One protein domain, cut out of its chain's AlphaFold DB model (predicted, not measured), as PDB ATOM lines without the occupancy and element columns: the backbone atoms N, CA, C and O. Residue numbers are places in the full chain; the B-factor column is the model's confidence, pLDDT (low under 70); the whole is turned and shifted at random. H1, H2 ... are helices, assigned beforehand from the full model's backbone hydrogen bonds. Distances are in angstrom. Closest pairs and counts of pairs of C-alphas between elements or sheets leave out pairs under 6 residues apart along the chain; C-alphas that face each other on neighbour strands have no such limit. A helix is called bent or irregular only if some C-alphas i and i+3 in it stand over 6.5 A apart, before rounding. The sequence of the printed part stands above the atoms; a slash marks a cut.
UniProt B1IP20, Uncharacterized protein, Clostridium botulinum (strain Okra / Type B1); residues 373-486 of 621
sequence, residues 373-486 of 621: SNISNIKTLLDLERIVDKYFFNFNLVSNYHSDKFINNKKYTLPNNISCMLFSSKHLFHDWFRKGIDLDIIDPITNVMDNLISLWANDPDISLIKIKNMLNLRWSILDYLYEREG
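Overview. This is residues 373 to 486 of the 621 residues of an uncharacterized protein of Clostridium botulinum (strain Okra / Type B1) (UniProt B1IP20). H2, H5 and H6 make a three-helix bundle; the bent H4 packs on H2 and H5, and short H1 and H3 sit near H2. The printed part has 114 residues with six named helices, H1 to H6 in chain order, class all helix. It is compact, radius of gyration of the C-alphas 13.6 A, spanning 39 by 33 by 27 A.

Along the chain. H1 is residues 373 to 377, from C-alpha 373 at (-0.803, 51.609, 26.500); H2 381 to 393, 16.4 A; H3 397 to 400. H4, 416 to 435, is one helix by its hydrogen bonds but bent, C-alphas 424 and 427 being 7.8 A apart, with arms H4a, 416 to 424, and H4b, 427 to 435. H5 is 442 to 457, 22.2 A; H6 464 to 484, 30.4 A, ending at (24.133, 49.378, 20.041).

Arrangement. Residues 381 to 385 of H2 alone touch H4b, closest C-alphas Leu 381 and Phe 433, 5.2 A. H4a touches H5, closest C-alphas Ile 418 and Leu 452, 6.7 A. H5 and H6 form a hairpin, opposite ways at a shallow tilt of 4 degrees, closest C-alphas Ile 442 and Leu 481, 6.8 A. Every O i to N i+4 pair is within hydrogen-bond range in H2, H4a, H4b, H5 and H6; H1 has 0 of 1, and 0 of 2 O i to N i+3; H3 is too short.

Size, cuts and confidence. The printed part has no cut; H3 to H4 is a long link, and pLDDT is under 70 at residues 373 to 376 and 460.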
ATOM      1  N   SER A 373      -1.375  51.173  25.219       43.25
ATOM      2  CA  SER A 373      -0.803  51.609  26.500       43.25
ATOM      3  C   SER A 373       0.483  50.884  26.916       43.25
ATOM      4  O   SER A 373       1.185  51.392  27.784       43.25
ATOM      5  N   ASN A 374       0.812  49.726  26.329       49.22
ATOM      6  CA  ASN A 374       2.021  48.963  26.678       49.22
ATOM      7  C   ASN A 374       3.219  49.203  25.741       49.22
ATOM      8  O   ASN A 374       4.330  48.807  26.082       49.22
ATOM      9  N   ILE A 375       3.025  49.838  24.580       60.72
ATOM     10  CA  ILE A 375       4.103  50.047  23.594       60.72
ATOM     11  C   ILE A 375       5.048  51.181  24.033       60.72
ATOM     12  O   ILE A 375       6.244  51.127  23.771       60.72
ATOM     13  N   SER A 376       4.544  52.172  24.774       57.88
ATOM     14  CA  SER A 376       5.316  53.334  25.242       57.88
ATOM     15  C   SER A 376       6.187  53.083  26.484       57.88
ATOM     16  O   SER A 376       6.837  54.007  26.967       57.88
ATOM     17  N   ASN A 377       6.205  51.863  27.033       70.19
ATOM     18  CA  ASN A 377       6.943  51.533  28.260       70.19
ATOM     19  C   ASN A 377       7.870  50.318  28.087       70.19
ATOM     20  O   ASN A 377       8.057  49.540  29.020       70.19
ATOM     21  N   ILE A 378       8.437  50.142  26.892       86.31
ATOM     22  CA  ILE A 378       9.459  49.123  26.635       86.31
ATOM     23  C   ILE A 378      10.784  49.645  27.198       86.31
ATOM     24  O   ILE A 378      11.425  50.492  26.593       86.31
ATOM     25  N   LYS A 379      11.160  49.181  28.393       91.12
ATOM     26  CA  LYS A 379      12.389  49.619  29.084       91.12
ATOM     27  C   LYS A 379      13.371  48.491  29.337       91.12
ATOM     28  O   LYS A 379      14.497  48.742  29.747       91.12
ATOM     29  N   THR A 380      12.941  47.248  29.141       92.94
ATOM     30  CA  THR A 380      13.765  46.065  29.373       92.94
ATOM     31  C   THR A 380      13.687  45.095  28.200       92.94
ATOM     32  O   THR A 380      12.685  45.056  27.482       92.94
ATOM     33  N   LEU A 381      14.700  44.238  28.053       94.19
ATOM     34  CA  LEU A 381      14.680  43.129  27.091       94.19
ATOM     35  C   LEU A 381      13.463  42.208  27.282       94.19
ATOM     36  O   LEU A 381      12.940  41.671  26.310       94.19
ATOM     37  N   LEU A 382      12.958  42.065  28.514       91.81
ATOM     38  CA  LEU A 382      11.739  41.299  28.791       91.81
ATOM     39  C   LEU A 382      10.471  41.989  28.276       91.81
ATOM     40  O   LEU A 382       9.525  41.313  27.867       91.81
ATOM     41  N   ASP A 383      10.425  43.320  28.293       91.12
ATOM     42  CA  ASP A 383       9.313  44.058  27.692       91.12
ATOM     43  C   ASP A 383       9.335  43.909  26.170       91.12
ATOM     44  O   ASP A 383       8.295  43.633  25.568       91.12
ATOM     45  N   LEU A 384      10.521  43.992  25.557       94.00
ATOM     46  CA  LEU A 384      10.694  43.781  24.121       94.00
ATOM     47  C   LEU A 384      10.320  42.348  23.706       94.00
ATOM     48  O   LEU A 384       9.568  42.165  22.748       94.00
ATOM     49  N   GLU A 385      10.736  41.337  24.476       95.25
ATOM     50  CA  GLU A 385      10.350  39.935  24.276       95.25
ATOM     51  C   GLU A 385       8.829  39.760  24.239       95.25
ATOM     52  O   GLU A 385       8.306  39.069  23.366       95.25
ATOM     53  N   ARG A 386       8.091  40.405  25.153       92.12
ATOM     54  CA  ARG A 386       6.621  40.320  25.191       92.12
ATOM     55  C   ARG A 386       5.981  40.878  23.922       92.12
ATOM     56  O   ARG A 386       4.971  40.341  23.467       92.12
ATOM     57  N   ILE A 387       6.539  41.955  23.373       92.44
ATOM     58  CA  ILE A 387       6.037  42.602  22.156       92.44
ATOM     59  C   ILE A 387       6.394  41.773  20.912       92.44
ATOM     60  O   ILE A 387       5.529  41.563  20.058       92.44
ATOM     61  N   VAL A 388       7.599  41.195  20.860       95.12
ATOM     62  CA  VAL A 388       7.993  40.217  19.831       95.12
ATOM     63  C   VAL A 388       7.099  38.980  19.876       95.12
ATOM     64  O   VAL A 388       6.533  38.596  18.853       95.12
ATOM     65  N   ASP A 389       6.895  38.386  21.054       95.06
ATOM     66  CA  ASP A 389       6.042  37.207  21.223       95.06
ATOM     67  C   ASP A 389       4.593  37.499  20.797       95.06
ATOM     68  O   ASP A 389       3.962  36.704  20.099       95.06
ATOM     69  N   LYS A 390       4.073  38.685  21.132       90.19
ATOM     70  CA  LYS A 390       2.747  39.141  20.692       90.19
ATOM     71  C   LYS A 390       2.645  39.213  19.167       90.19
ATOM     72  O   LYS A 390       1.752  38.588  18.596       90.19
ATOM     73  N   TYR A 391       3.507  39.996  18.514       90.62
ATOM     74  CA  TYR A 391       3.331  40.320  17.096       90.62
ATOM     75  C   TYR A 391       3.798  39.208  16.158       90.62
ATOM     76  O   TYR A 391       3.091  38.894  15.201       90.62
ATOM     77  N   PHE A 392       4.928  38.566  16.448       94.12
ATOM     78  CA  PHE A 392       5.487  37.531  15.580       94.12
ATOM     79  C   PHE A 392       4.964  36.126  15.897       94.12
ATOM     80  O   PHE A 392       4.826  35.308  14.984       94.12
ATOM     81  N   PHE A 393       4.634  35.842  17.161       94.88
ATOM     82  CA  PHE A 393       4.391  34.474  17.631       94.88
ATOM     83  C   PHE A 393       3.048  34.256  18.337       94.88
ATOM     84  O   PHE A 393       2.787  33.147  18.806       94.88
ATOM     85  N   ASN A 394       2.149  35.245  18.373       91.69
ATOM     86  CA  ASN A 394       0.827  35.102  18.991       91.69
ATOM     87  C   ASN A 394       0.890  34.580  20.452       91.69
ATOM     88  O   ASN A 394       0.042  33.791  20.865       91.69
ATOM     89  N   PHE A 395       1.882  34.993  21.249       92.69
ATOM     90  CA  PHE A 395       2.097  34.514  22.628       92.69
ATOM     91  C   PHE A 395       2.433  33.011  22.732       92.69
ATOM     92  O   PHE A 395       1.915  32.304  23.610       92.69
ATOM     93  N   ASN A 396       3.256  32.508  21.808       94.44
ATOM     94  CA  ASN A 396       3.738  31.123  21.787       94.44
ATOM     95  C   ASN A 396       5.261  31.000  21.945       94.44
ATOM     96  O   ASN A 396       5.740  29.887  22.133       94.44
ATOM     97  N   LEU A 397       6.040  32.078  21.866       95.44
ATOM     98  CA  LEU A 397       7.500  32.028  21.955       95.44
ATOM     99  C   LEU A 397       7.951  31.608  23.356       95.44
ATOM    100  O   LEU A 397       8.608  30.576  23.511       95.44
ATOM    101  N   VAL A 398       7.534  32.358  24.383       91.69
ATOM    102  CA  VAL A 398       8.031  32.171  25.757       91.69
ATOM    103  C   VAL A 398       7.660  30.795  26.312       91.69
ATOM    104  O   VAL A 398       8.471  30.132  26.955       91.69
ATOM    105  N   SER A 399       6.447  30.319  26.017       88.25
ATOM    106  CA  SER A 399       5.972  29.003  26.459       88.25
ATOM    107  C   SER A 399       6.711  27.829  25.806       88.25
ATOM    108  O   SER A 399       6.629  26.707  26.309       88.25
ATOM    109  N   ASN A 400       7.435  28.062  24.706       92.25
ATOM    110  CA  ASN A 400       8.086  27.018  23.920       92.25
ATOM    111  C   ASN A 400       9.616  26.982  24.043       92.25
ATOM    112  O   ASN A 400      10.207  26.012  23.554       92.25
ATOM    113  N   TYR A 401      10.270  27.946  24.710       92.38
ATOM    114  CA  TYR A 401      11.740  27.992  24.820       92.38
ATOM    115  C   TYR A 401      12.361  26.656  25.230       92.38
ATOM    116  O   TYR A 401      13.276  26.164  24.572       92.38
ATOM    117  N   HIS A 402      11.785  26.011  26.244       87.50
ATOM    118  CA  HIS A 402      12.335  24.794  26.848       87.50
ATOM    119  C   HIS A 402      11.542  23.519  26.525       87.50
ATOM    120  O   HIS A 402      11.737  22.496  27.173       87.50
ATOM    121  N   SER A 403      10.621  23.570  25.556       84.50
ATOM    122  CA  SER A 403       9.827  22.400  25.164       84.50
ATOM    123  C   SER A 403      10.431  21.677  23.959       84.50
ATOM    124  O   SER A 403      10.696  22.306  22.935       84.50
ATOM    125  N   ASP A 404      10.566  20.349  24.035       82.12
ATOM    126  CA  ASP A 404      10.997  19.495  22.910       82.12
ATOM    127  C   ASP A 404       9.890  19.262  21.872       82.12
ATOM    128  O   ASP A 404      10.131  18.750  20.780       82.12
ATOM    129  N   LYS A 405       8.650  19.614  22.213       85.25
ATOM    130  CA  LYS A 405       7.497  19.543  21.315       85.25
ATOM    131  C   LYS A 405       6.814  20.892  21.275       85.25
ATOM    132  O   LYS A 405       6.663  21.528  22.313       85.25
ATOM    133  N   PHE A 406       6.368  21.310  20.101       86.44
ATOM    134  CA  PHE A 406       5.615  22.549  19.994       86.44
ATOM    135  C   PHE A 406       4.304  22.461  20.794       86.44
ATOM    136  O   PHE A 406       3.529  21.512  20.642       86.44
ATOM    137  N   ILE A 407       4.072  23.447  21.655       84.88
ATOM    138  CA  ILE A 407       2.863  23.600  22.462       84.88
ATOM    139  C   ILE A 407       2.146  24.847  21.968       84.88
ATOM    140  O   ILE A 407       2.633  25.962  22.142       84.88
ATOM    141  N   ASN A 408       0.974  24.653  21.375       86.81
ATOM    142  CA  ASN A 408       0.177  25.763  20.874       86.81
ATOM    143  C   ASN A 408      -0.624  26.424  22.006       86.81
ATOM    144  O   ASN A 408      -1.164  25.752  22.893       86.81
ATOM    145  N   ASN A 409      -0.745  27.744  21.955       87.81
ATOM    146  CA  ASN A 409      -1.602  28.518  22.831       87.81
ATOM    147  C   ASN A 409      -3.069  28.204  22.509       87.81
ATOM    148  O   ASN A 409      -3.478  28.184  21.351       87.81
ATOM    149  N   LYS A 410      -3.886  27.974  23.545       82.50
ATOM    150  CA  LYS A 410      -5.297  27.586  23.378       82.50
ATOM    151  C   LYS A 410      -6.146  28.650  22.681       82.50
ATOM    152  O   LYS A 410      -7.120  28.293  22.031       82.50
ATOM    153  N   LYS A 411      -5.829  29.933  22.886       84.50
ATOM    154  CA  LYS A 411      -6.593  31.063  22.333       84.50
ATOM    155  C   LYS A 411      -5.952  31.615  21.064       84.50
ATOM    156  O   LYS A 411      -6.663  31.994  20.145       84.50
ATOM    157  N   TYR A 412      -4.625  31.666  21.029       85.19
ATOM    158  CA  TYR A 412      -3.866  32.333  19.976       85.19
ATOM    159  C   TYR A 412      -3.006  31.318  19.224       85.19
ATOM    160  O   TYR A 412      -1.794  31.240  19.416       85.19
ATOM    161  N   THR A 413      -3.646  30.483  18.407       88.50
ATOM    162  CA  THR A 413      -2.953  29.379  17.740       88.50
ATOM    163  C   THR A 413      -2.007  29.862  16.642       88.50
ATOM    164  O   THR A 413      -2.319  30.818  15.933       88.50
ATOM    165  N   LEU A 414      -0.880  29.168  16.461       90.31
ATOM    166  CA  LEU A 414      -0.000  29.351  15.304       90.31
ATOM    167  C   LEU A 414      -0.298  28.358  14.169       90.31
ATOM    168  O   LEU A 414      -0.458  27.165  14.449       90.31
ATOM    169  N   PRO A 415      -0.297  28.819  12.903       90.25
ATOM    170  CA  PRO A 415      -0.204  27.961  11.725       90.25
ATOM    171  C   PRO A 415       1.078  27.109  11.710       90.25
ATOM    172  O   PRO A 415       2.107  27.496  12.268       90.25
ATOM    173  N   ASN A 416       1.043  25.957  11.027       90.44
ATOM    174  CA  ASN A 416       2.151  24.988  11.041       90.44
ATOM    175  C   ASN A 416       3.482  25.577  10.541       90.44
ATOM    176  O   ASN A 416       4.511  25.384  11.182       90.44
ATOM    177  N   ASN A 417       3.472  26.314   9.431       90.19
ATOM    178  CA  ASN A 417       4.662  26.969   8.871       90.19
ATOM    179  C   ASN A 417       5.324  27.937   9.872       90.19
ATOM    180  O   ASN A 417       6.544  27.919  10.025       90.19
ATOM    181  N   ILE A 418       4.526  28.723  10.599       93.50
ATOM    182  CA  ILE A 418       5.013  29.663  11.615       93.50
ATOM    183  C   ILE A 418       5.486  28.912  12.865       93.50
ATOM    184  O   ILE A 418       6.521  29.255  13.431       93.50
ATOM    185  N   SER A 419       4.797  27.838  13.262       93.75
ATOM    186  CA  SER A 419       5.233  26.993  14.381       93.75
ATOM    187  C   SER A 419       6.587  26.319  14.117       93.75
ATOM    188  O   SER A 419       7.424  26.261  15.017       93.75
ATOM    189  N   CYS A 420       6.844  25.881  12.877       93.50
ATOM    190  CA  CYS A 420       8.144  25.352  12.470       93.50
ATOM    191  C   CYS A 420       9.232  26.423  12.577       93.50
ATOM    192  O   CYS A 420      10.287  26.147  13.142       93.50
ATOM    193  N   MET A 421       8.951  27.641  12.093       94.31
ATOM    194  CA  MET A 421       9.885  28.767  12.161       94.31
ATOM    195  C   MET A 421      10.225  29.141  13.606       94.31
ATOM    196  O   MET A 421      11.396  29.317  13.938       94.31
ATOM    197  N   LEU A 422       9.223  29.203  14.490       95.88
ATOM    198  CA  LEU A 422       9.435  29.394  15.925       95.88
ATOM    199  C   LEU A 422      10.351  28.300  16.472       95.88
ATOM    200  O   LEU A 422      11.349  28.597  17.121       95.88
ATOM    201  N   PHE A 423      10.046  27.029  16.206       93.88
ATOM    202  CA  PHE A 423      10.789  25.921  16.802       93.88
ATOM    203  C   PHE A 423      12.257  25.876  16.350       93.88
ATOM    204  O   PHE A 423      13.123  25.545  17.159       93.88
ATOM    205  N   SER A 424      12.549  26.263  15.102       93.94
ATOM    206  CA  SER A 424      13.922  26.362  14.591       93.94
ATOM    207  C   SER A 424      14.688  27.588  15.094       93.94
ATOM    208  O   SER A 424      15.913  27.540  15.151       93.94
ATOM    209  N   SER A 425      14.003  28.674  15.474       95.31
ATOM    210  CA  SER A 425      14.634  29.966  15.803       95.31
ATOM    211  C   SER A 425      14.546  30.382  17.274       95.31
ATOM    212  O   SER A 425      15.237  31.309  17.681       95.31
ATOM    213  N   LYS A 426      13.745  29.700  18.105       95.25
ATOM    214  CA  LYS A 426      13.472  30.103  19.499       95.25
ATOM    215  C   LYS A 426      14.717  30.328  20.362       95.25
ATOM    216  O   LYS A 426      14.646  31.113  21.297       95.25
ATOM    217  N   HIS A 427      15.821  29.641  20.067       93.62
ATOM    218  CA  HIS A 427      17.080  29.788  20.798       93.62
ATOM    219  C   HIS A 427      17.685  31.186  20.614       93.62
ATOM    220  O   HIS A 427      18.113  31.763  21.599       93.62
ATOM    221  N   LEU A 428      17.597  31.777  19.413       95.88
ATOM    222  CA  LEU A 428      18.089  33.134  19.133       95.88
ATOM    223  C   LEU A 428      17.409  34.162  20.041       95.88
ATOM    224  O   LEU A 428      18.061  34.929  20.738       95.88
ATOM    225  N   PHE A 429      16.075  34.125  20.090       97.12
ATOM    226  CA  PHE A 429      15.307  35.014  20.960       97.12
ATOM    227  C   PHE A 429      15.525  34.701  22.444       97.12
ATOM    228  O   PHE A 429      15.512  35.611  23.266       97.12
ATOM    229  N   HIS A 430      15.687  33.424  22.803       95.50
ATOM    230  CA  HIS A 430      15.926  33.013  24.187       95.50
ATOM    231  C   HIS A 430      17.260  33.546  24.706       95.50
ATOM    232  O   HIS A 430      17.295  34.199  25.746       95.50
ATOM    233  N   ASP A 431      18.336  33.292  23.966       95.06
ATOM    234  CA  ASP A 431      19.691  33.700  24.318       95.06
ATOM    235  C   ASP A 431      19.800  35.231  24.370       95.06
ATOM    236  O   ASP A 431      20.351  35.774  25.329       95.06
ATOM    237  N   TRP A 432      19.154  35.942  23.444       95.69
ATOM    238  CA  TRP A 432      19.109  37.401  23.473       95.69
ATOM    239  C   TRP A 432      18.321  37.956  24.660       95.69
ATOM    240  O   TRP A 432      18.878  38.658  25.503       95.69
ATOM    241  N   PHE A 433      17.028  37.635  24.767       95.75
ATOM    242  CA  PHE A 433      16.153  38.295  25.737       95.75
ATOM    243  C   PHE A 433      16.353  37.815  27.172       95.75
ATOM    244  O   PHE A 433      16.154  38.587  28.110       95.75
ATOM    245  N   ARG A 434      16.705  36.538  27.367       93.94
ATOM    246  CA  ARG A 434      16.875  35.951  28.705       93.94
ATOM    247  C   ARG A 434      18.319  35.917  29.158       93.94
ATOM    248  O   ARG A 434      18.541  35.862  30.364       93.94
ATOM    249  N   LYS A 435      19.283  35.937  28.235       94.31
ATOM    250  CA  LYS A 435      20.703  35.822  28.582       94.31
ATOM    251  C   LYS A 435      21.572  36.990  28.142       94.31
ATOM    252  O   LYS A 435      22.753  36.989  28.471       94.31
ATOM    253  N   GLY A 436      21.008  37.970  27.436       93.38
ATOM    254  CA  GLY A 436      21.755  39.127  26.954       93.38
ATOM    255  C   GLY A 436      22.814  38.778  25.911       93.38
ATOM    256  O   GLY A 436      23.731  39.566  25.718       93.38
ATOM    257  N   ILE A 437      22.721  37.605  25.274       92.38
ATOM    258  CA  ILE A 437      23.662  37.170  24.241       92.38
ATOM    259  C   ILE A 437      23.165  37.701  22.902       92.38
ATOM    260  O   ILE A 437      22.199  37.185  22.343       92.38
ATOM    261  N   ASP A 438      23.830  38.732  22.399       87.88
ATOM    262  CA  ASP A 438      23.478  39.413  21.154       87.88
ATOM    263  C   ASP A 438      24.650  39.556  20.172       87.88
ATOM    264  O   ASP A 438      24.561  40.306  19.206       87.88
ATOM    265  N   LEU A 439      25.732  38.804  20.383       85.31
ATOM    266  CA  LEU A 439      26.863  38.748  19.454       85.31
ATOM    267  C   LEU A 439      26.407  38.264  18.070       85.31
ATOM    268  O   LEU A 439      25.817  37.186  17.963       85.31
ATOM    269  N   ASP A 440      26.707  39.054  17.037       88.12
ATOM    270  CA  ASP A 440      26.369  38.785  15.633       88.12
ATOM    271  C   ASP A 440      24.870  38.474  15.417       88.12
ATOM    272  O   ASP A 440      24.498  37.678  14.551       88.12
ATOM    273  N   ILE A 441      23.982  39.067  16.231       92.12
ATOM    274  CA  ILE A 441      22.552  38.724  16.222       92.12
ATOM    275  C   ILE A 441      21.768  39.375  15.079       92.12
ATOM    276  O   ILE A 441      20.717  38.849  14.699       92.12
ATOM    277  N   ILE A 442      22.257  40.495  14.534       91.06
ATOM    278  CA  ILE A 442      21.535  41.330  13.562       91.06
ATOM    279  C   ILE A 442      21.087  40.496  12.357       91.06
ATOM    280  O   ILE A 442      19.891  40.423  12.069       91.06
ATOM    281  N   ASP A 443      21.997  39.792  11.689       90.44
ATOM    282  CA  ASP A 443      21.648  39.017  10.494       90.44
ATOM    283  C   ASP A 443      20.700  37.838  10.802       90.44
ATOM    284  O   ASP A 443      19.658  37.712  10.141       90.44
ATOM    285  N   PRO A 444      20.970  36.962  11.797       94.00
ATOM    286  CA  PRO A 444      20.055  35.881  12.152       94.00
ATOM    287  C   PRO A 444      18.647  36.357  12.527       94.00
ATOM    288  O   PRO A 444      17.663  35.771  12.066       94.00
ATOM    289  N   ILE A 445      18.528  37.409  13.346       93.81
ATOM    290  CA  ILE A 445      17.227  37.885  13.830       93.81
ATOM    291  C   ILE A 445      16.421  38.535  12.704       93.81
ATOM    292  O   ILE A 445      15.224  38.267  12.579       93.81
ATOM    293  N   THR A 446      17.088  39.300  11.833       89.94
ATOM    294  CA  THR A 446      16.484  39.925  10.647       89.94
ATOM    295  C   THR A 446      15.902  38.866   9.724       89.94
ATOM    296  O   THR A 446      14.712  38.893   9.417       89.94
ATOM    297  N   ASN A 447      16.702  37.850   9.389       89.44
ATOM    298  CA  ASN A 447      16.274  36.752   8.529       89.44
ATOM    299  C   ASN A 447      15.048  36.012   9.087       89.44
ATOM    300  O   ASN A 447      14.143  35.631   8.339       89.44
ATOM    301  N   VAL A 448      14.992  35.783  10.401       94.06
ATOM    302  CA  VAL A 448      13.832  35.133  11.024       94.06
ATOM    303  C   VAL A 448      12.598  36.035  10.965       94.06
ATOM    304  O   VAL A 448      11.524  35.558  10.589       94.06
ATOM    305  N   MET A 449      12.735  37.322  11.296       93.75
ATOM    306  CA  MET A 449      11.629  38.283  11.238       93.75
ATOM    307  C   MET A 449      11.074  38.435   9.815       93.75
ATOM    308  O   MET A 449       9.855  38.398   9.645       93.75
ATOM    309  N   ASP A 450      11.931  38.495   8.796       85.88
ATOM    310  CA  ASP A 450      11.537  38.620   7.383       85.88
ATOM    311  C   ASP A 450      10.752  37.418   6.888       85.88
ATOM    312  O   ASP A 450       9.692  37.540   6.257       85.88
ATOM    313  N   ASN A 451      11.237  36.228   7.235       86.81
ATOM    314  CA  ASN A 451      10.527  35.001   6.929       86.81
ATOM    315  C   ASN A 451       9.178  34.956   7.655       86.81
ATOM    316  O   ASN A 451       8.180  34.574   7.050       86.81
ATOM    317  N   LEU A 452       9.103  35.374   8.921       91.50
ATOM    318  CA  LEU A 452       7.841  35.409   9.660       91.50
ATOM    319  C   LEU A 452       6.848  36.413   9.071       91.50
ATOM    320  O   LEU A 452       5.687  36.050   8.902       91.50
ATOM    321  N   ILE A 453       7.278  37.627   8.718       86.94
ATOM    322  CA  ILE A 453       6.435  38.627   8.038       86.94
ATOM    323  C   ILE A 453       5.898  38.049   6.733       86.94
ATOM    324  O   ILE A 453       4.696  38.107   6.482       86.94
ATOM    325  N   SER A 454       6.762  37.411   5.944       79.75
ATOM    326  CA  SER A 454       6.375  36.767   4.689       79.75
ATOM    327  C   SER A 454       5.367  35.632   4.905       79.75
ATOM    328  O   SER A 454       4.389  35.518   4.170       79.75
ATOM    329  N   LEU A 455       5.571  34.778   5.914       85.12
ATOM    330  CA  LEU A 455       4.655  33.678   6.234       85.12
ATOM    331  C   LEU A 455       3.304  34.195   6.734       85.12
ATOM    332  O   LEU A 455       2.273  33.695   6.289       85.12
ATOM    333  N   TRP A 456       3.307  35.204   7.606       85.38
ATOM    334  CA  TRP A 456       2.090  35.846   8.094       85.38
ATOM    335  C   TRP A 456       1.342  36.556   6.975       85.38
ATOM    336  O   TRP A 456       0.139  36.398   6.888       85.38
ATOM    337  N   ALA A 457       2.020  37.255   6.065       77.38
ATOM    338  CA  ALA A 457       1.372  37.912   4.931       77.38
ATOM    339  C   ALA A 457       0.717  36.937   3.930       77.38
ATOM    340  O   ALA A 457      -0.071  37.356   3.085       77.38
ATOM    341  N   ASN A 458       1.041  35.642   4.013       73.31
ATOM    342  CA  ASN A 458       0.386  34.583   3.247       73.31
ATOM    343  C   ASN A 458      -0.825  33.959   3.971       73.31
ATOM    344  O   ASN A 458      -1.530  33.151   3.364       73.31
ATOM    345  N   ASP A 459      -1.064  34.287   5.243       75.88
ATOM    346  CA  ASP A 459      -2.218  33.798   5.997       75.88
ATOM    347  C   ASP A 459      -3.497  34.544   5.540       75.88
ATOM    348  O   ASP A 459      -3.499  35.768   5.423       75.88
ATOM    349  N   PRO A 460      -4.597  33.856   5.192       67.62
ATOM    350  CA  PRO A 460      -5.809  34.526   4.719       67.62
ATOM    351  C   PRO A 460      -6.554  35.314   5.809       67.62
ATOM    352  O   PRO A 460      -7.337  36.203   5.461       67.62
ATOM    353  N   ASP A 461      -6.332  34.983   7.083       72.56
ATOM    354  CA  ASP A 461      -7.081  35.501   8.231       72.56
ATOM    355  C   ASP A 461      -6.312  36.595   8.996       72.56
ATOM    356  O   ASP A 461      -6.808  37.143   9.981       72.56
ATOM    357  N   ILE A 462      -5.099  36.938   8.555       76.19
ATOM    358  CA  ILE A 462      -4.275  37.974   9.181       76.19
ATOM    359  C   ILE A 462      -4.806  39.387   8.886       76.19
ATOM    360  O   ILE A 462      -5.336  39.686   7.811       76.19
ATOM    361  N   SER A 463      -4.686  40.276   9.875       74.81
ATOM    362  CA  SER A 463      -5.081  41.676   9.748       74.81
ATOM    363  C   SER A 463      -3.932  42.546   9.237       74.81
ATOM    364  O   SER A 463      -2.761  42.363   9.588       74.81
ATOM    365  N   LEU A 464      -4.282  43.573   8.459       71.81
ATOM    366  CA  LEU A 464      -3.336  44.563   7.935       71.81
ATOM    367  C   LEU A 464      -2.531  45.239   9.045       71.81
ATOM    368  O   LEU A 464      -1.321  45.427   8.936       71.81
ATOM    369  N   ILE A 465      -3.228  45.580  10.127       75.44
ATOM    370  CA  ILE A 465      -2.675  46.254  11.299       75.44
ATOM    371  C   ILE A 465      -1.593  45.387  11.942       75.44
ATOM    372  O   ILE A 465      -0.549  45.904  12.339       75.44
ATOM    373  N   LYS A 466      -1.791  44.065  12.011       81.25
ATOM    374  CA  LYS A 466      -0.777  43.170  12.567       81.25
ATOM    375  C   LYS A 466       0.493  43.156  11.718       81.25
ATOM    376  O   LYS A 466       1.572  43.266  12.291       81.25
ATOM    377  N   ILE A 467       0.387  43.106  10.388       80.56
ATOM    378  CA  ILE A 467       1.572  43.156   9.516       80.56
ATOM    379  C   ILE A 467       2.304  44.499   9.645       80.56
ATOM    380  O   ILE A 467       3.525  44.507   9.789       80.56
ATOM    381  N   LYS A 468       1.574  45.625   9.673       80.19
ATOM    382  CA  LYS A 468       2.173  46.949   9.925       80.19
ATOM    383  C   LYS A 468       2.941  46.980  11.246       80.19
ATOM    384  O   LYS A 468       4.083  47.421  11.279       80.19
ATOM    385  N   ASN A 469       2.338  46.464  12.318       85.75
ATOM    386  CA  ASN A 469       2.978  46.406  13.631       85.75
ATOM    387  C   ASN A 469       4.233  45.522  13.633       85.75
ATOM    388  O   ASN A 469       5.201  45.866  14.300       85.75
ATOM    389  N   MET A 470       4.241  44.413  12.886       88.25
ATOM    390  CA  MET A 470       5.434  43.571  12.738       88.25
ATOM    391  C   MET A 470       6.567  44.299  12.004       88.25
ATOM    392  O   MET A 470       7.712  44.195  12.430       88.25
ATOM    393  N   LEU A 471       6.257  45.048  10.939       86.75
ATOM    394  CA  LEU A 471       7.243  45.837  10.189       86.75
ATOM    395  C   LEU A 471       7.813  46.981  11.030       86.75
ATOM    396  O   LEU A 471       9.029  47.108  11.145       86.75
ATOM    397  N   ASN A 472       6.942  47.747  11.692       87.38
ATOM    398  CA  ASN A 472       7.355  48.803  12.615       87.38
ATOM    399  C   ASN A 472       8.234  48.247  13.747       87.38
ATOM    400  O   ASN A 472       9.279  48.820  14.054       87.38
ATOM    401  N   LEU A 473       7.849  47.102  14.330       91.38
ATOM    402  CA  LEU A 473       8.649  46.432  15.355       91.38
ATOM    403  C   LEU A 473      10.016  46.017  14.815       91.38
ATOM    404  O   LEU A 473      11.021  46.249  15.477       91.38
ATOM    405  N   ARG A 474      10.048  45.393  13.633       91.50
ATOM    406  CA  ARG A 474      11.282  44.933  12.998       91.50
ATOM    407  C   ARG A 474      12.261  46.086  12.816       91.50
ATOM    408  O   ARG A 474      13.385  45.974  13.282       91.50
ATOM    409  N   TRP A 475      11.848  47.176  12.172       87.62
ATOM    410  CA  TRP A 475      12.739  48.315  11.932       87.62
ATOM    411  C   TRP A 475      13.182  48.985  13.230       87.62
ATOM    412  O   TRP A 475      14.363  49.266  13.375       87.62
ATOM    413  N   SER A 476      12.286  49.111  14.215       89.62
ATOM    414  CA  SER A 476      12.659  49.614  15.545       89.62
ATOM    415  C   SER A 476      13.719  48.727  16.221       89.62
ATOM    416  O   SER A 476      14.620  49.228  16.886       89.62
ATOM    417  N   ILE A 477      13.630  47.397  16.061       92.12
ATOM    418  CA  ILE A 477      14.636  46.443  16.561       92.12
ATOM    419  C   ILE A 477      15.966  46.605  15.830       92.12
ATOM    420  O   ILE A 477      17.005  46.552  16.481       92.12
ATOM    421  N   LEU A 478      15.946  46.790  14.510       89.81
ATOM    422  CA  LEU A 478      17.171  47.005  13.745       89.81
ATOM    423  C   LEU A 478      17.851  48.302  14.162       89.81
ATOM    424  O   LEU A 478      19.017  48.240  14.527       89.81
ATOM    425  N   ASP A 479      17.129  49.423  14.203       87.38
ATOM    426  CA  ASP A 479      17.681  50.704  14.653       87.38
ATOM    427  C   ASP A 479      18.350  50.556  16.030       87.38
ATOM    428  O   ASP A 479      19.524  50.885  16.183       87.38
ATOM    429  N   TYR A 480      17.662  49.924  16.988       89.94
ATOM    430  CA  TYR A 480      18.219  49.632  18.311       89.94
ATOM    431  C   TYR A 480      19.512  48.792  18.266       89.94
ATOM    432  O   TYR A 480      20.480  49.105  18.959       89.94
ATOM    433  N   LEU A 481      19.547  47.711  17.479       90.62
ATOM    434  CA  LEU A 481      20.720  46.833  17.407       90.62
ATOM    435  C   LEU A 481      21.901  47.499  16.685       90.62
ATOM    436  O   LEU A 481      23.036  47.377  17.143       90.62
ATOM    437  N   TYR A 482      21.643  48.229  15.597       88.25
ATOM    438  CA  TYR A 482      22.672  48.959  14.856       88.25
ATOM    439  C   TYR A 482      23.296  50.065  15.713       88.25
ATOM    440  O   TYR A 482      24.524  50.157  15.787       88.25
ATOM    441  N   GLU A 483      22.477  50.855  16.416       86.25
ATOM    442  CA  GLU A 483      22.959  51.876  17.354       86.25
ATOM    443  C   GLU A 483      23.810  51.259  18.470       86.25
ATOM    444  O   GLU A 483      24.866  51.791  18.822       86.25
ATOM    445  N   ARG A 484      23.396  50.098  18.994       84.56
ATOM    446  CA  ARG A 484      24.133  49.378  20.041       84.56
ATOM    447  C   ARG A 484      25.504  48.878  19.576       84.56
ATOM    448  O   ARG A 484      26.447  48.906  20.368       84.56
ATOM    449  N   GLU A 485      25.638  48.451  18.321       84.81
ATOM    450  CA  GLU A 485      26.931  48.087  17.718       84.81
ATOM    451  C   GLU A 485      27.770  49.310  17.287       84.81
ATOM    452  O   GLU A 485      28.916  49.168  16.858       84.81
ATOM    453  N   GLY A 486      27.243  50.527  17.455       82.62
ATOM    454  CA  GLY A 486      27.926  51.772  17.111       82.62
ATOM    455  C   GLY A 486      27.878  52.114  15.621       82.62
ATOM    456  O   GLY A 486      28.659  52.953  15.163       82.62
TER     457      GLY A 486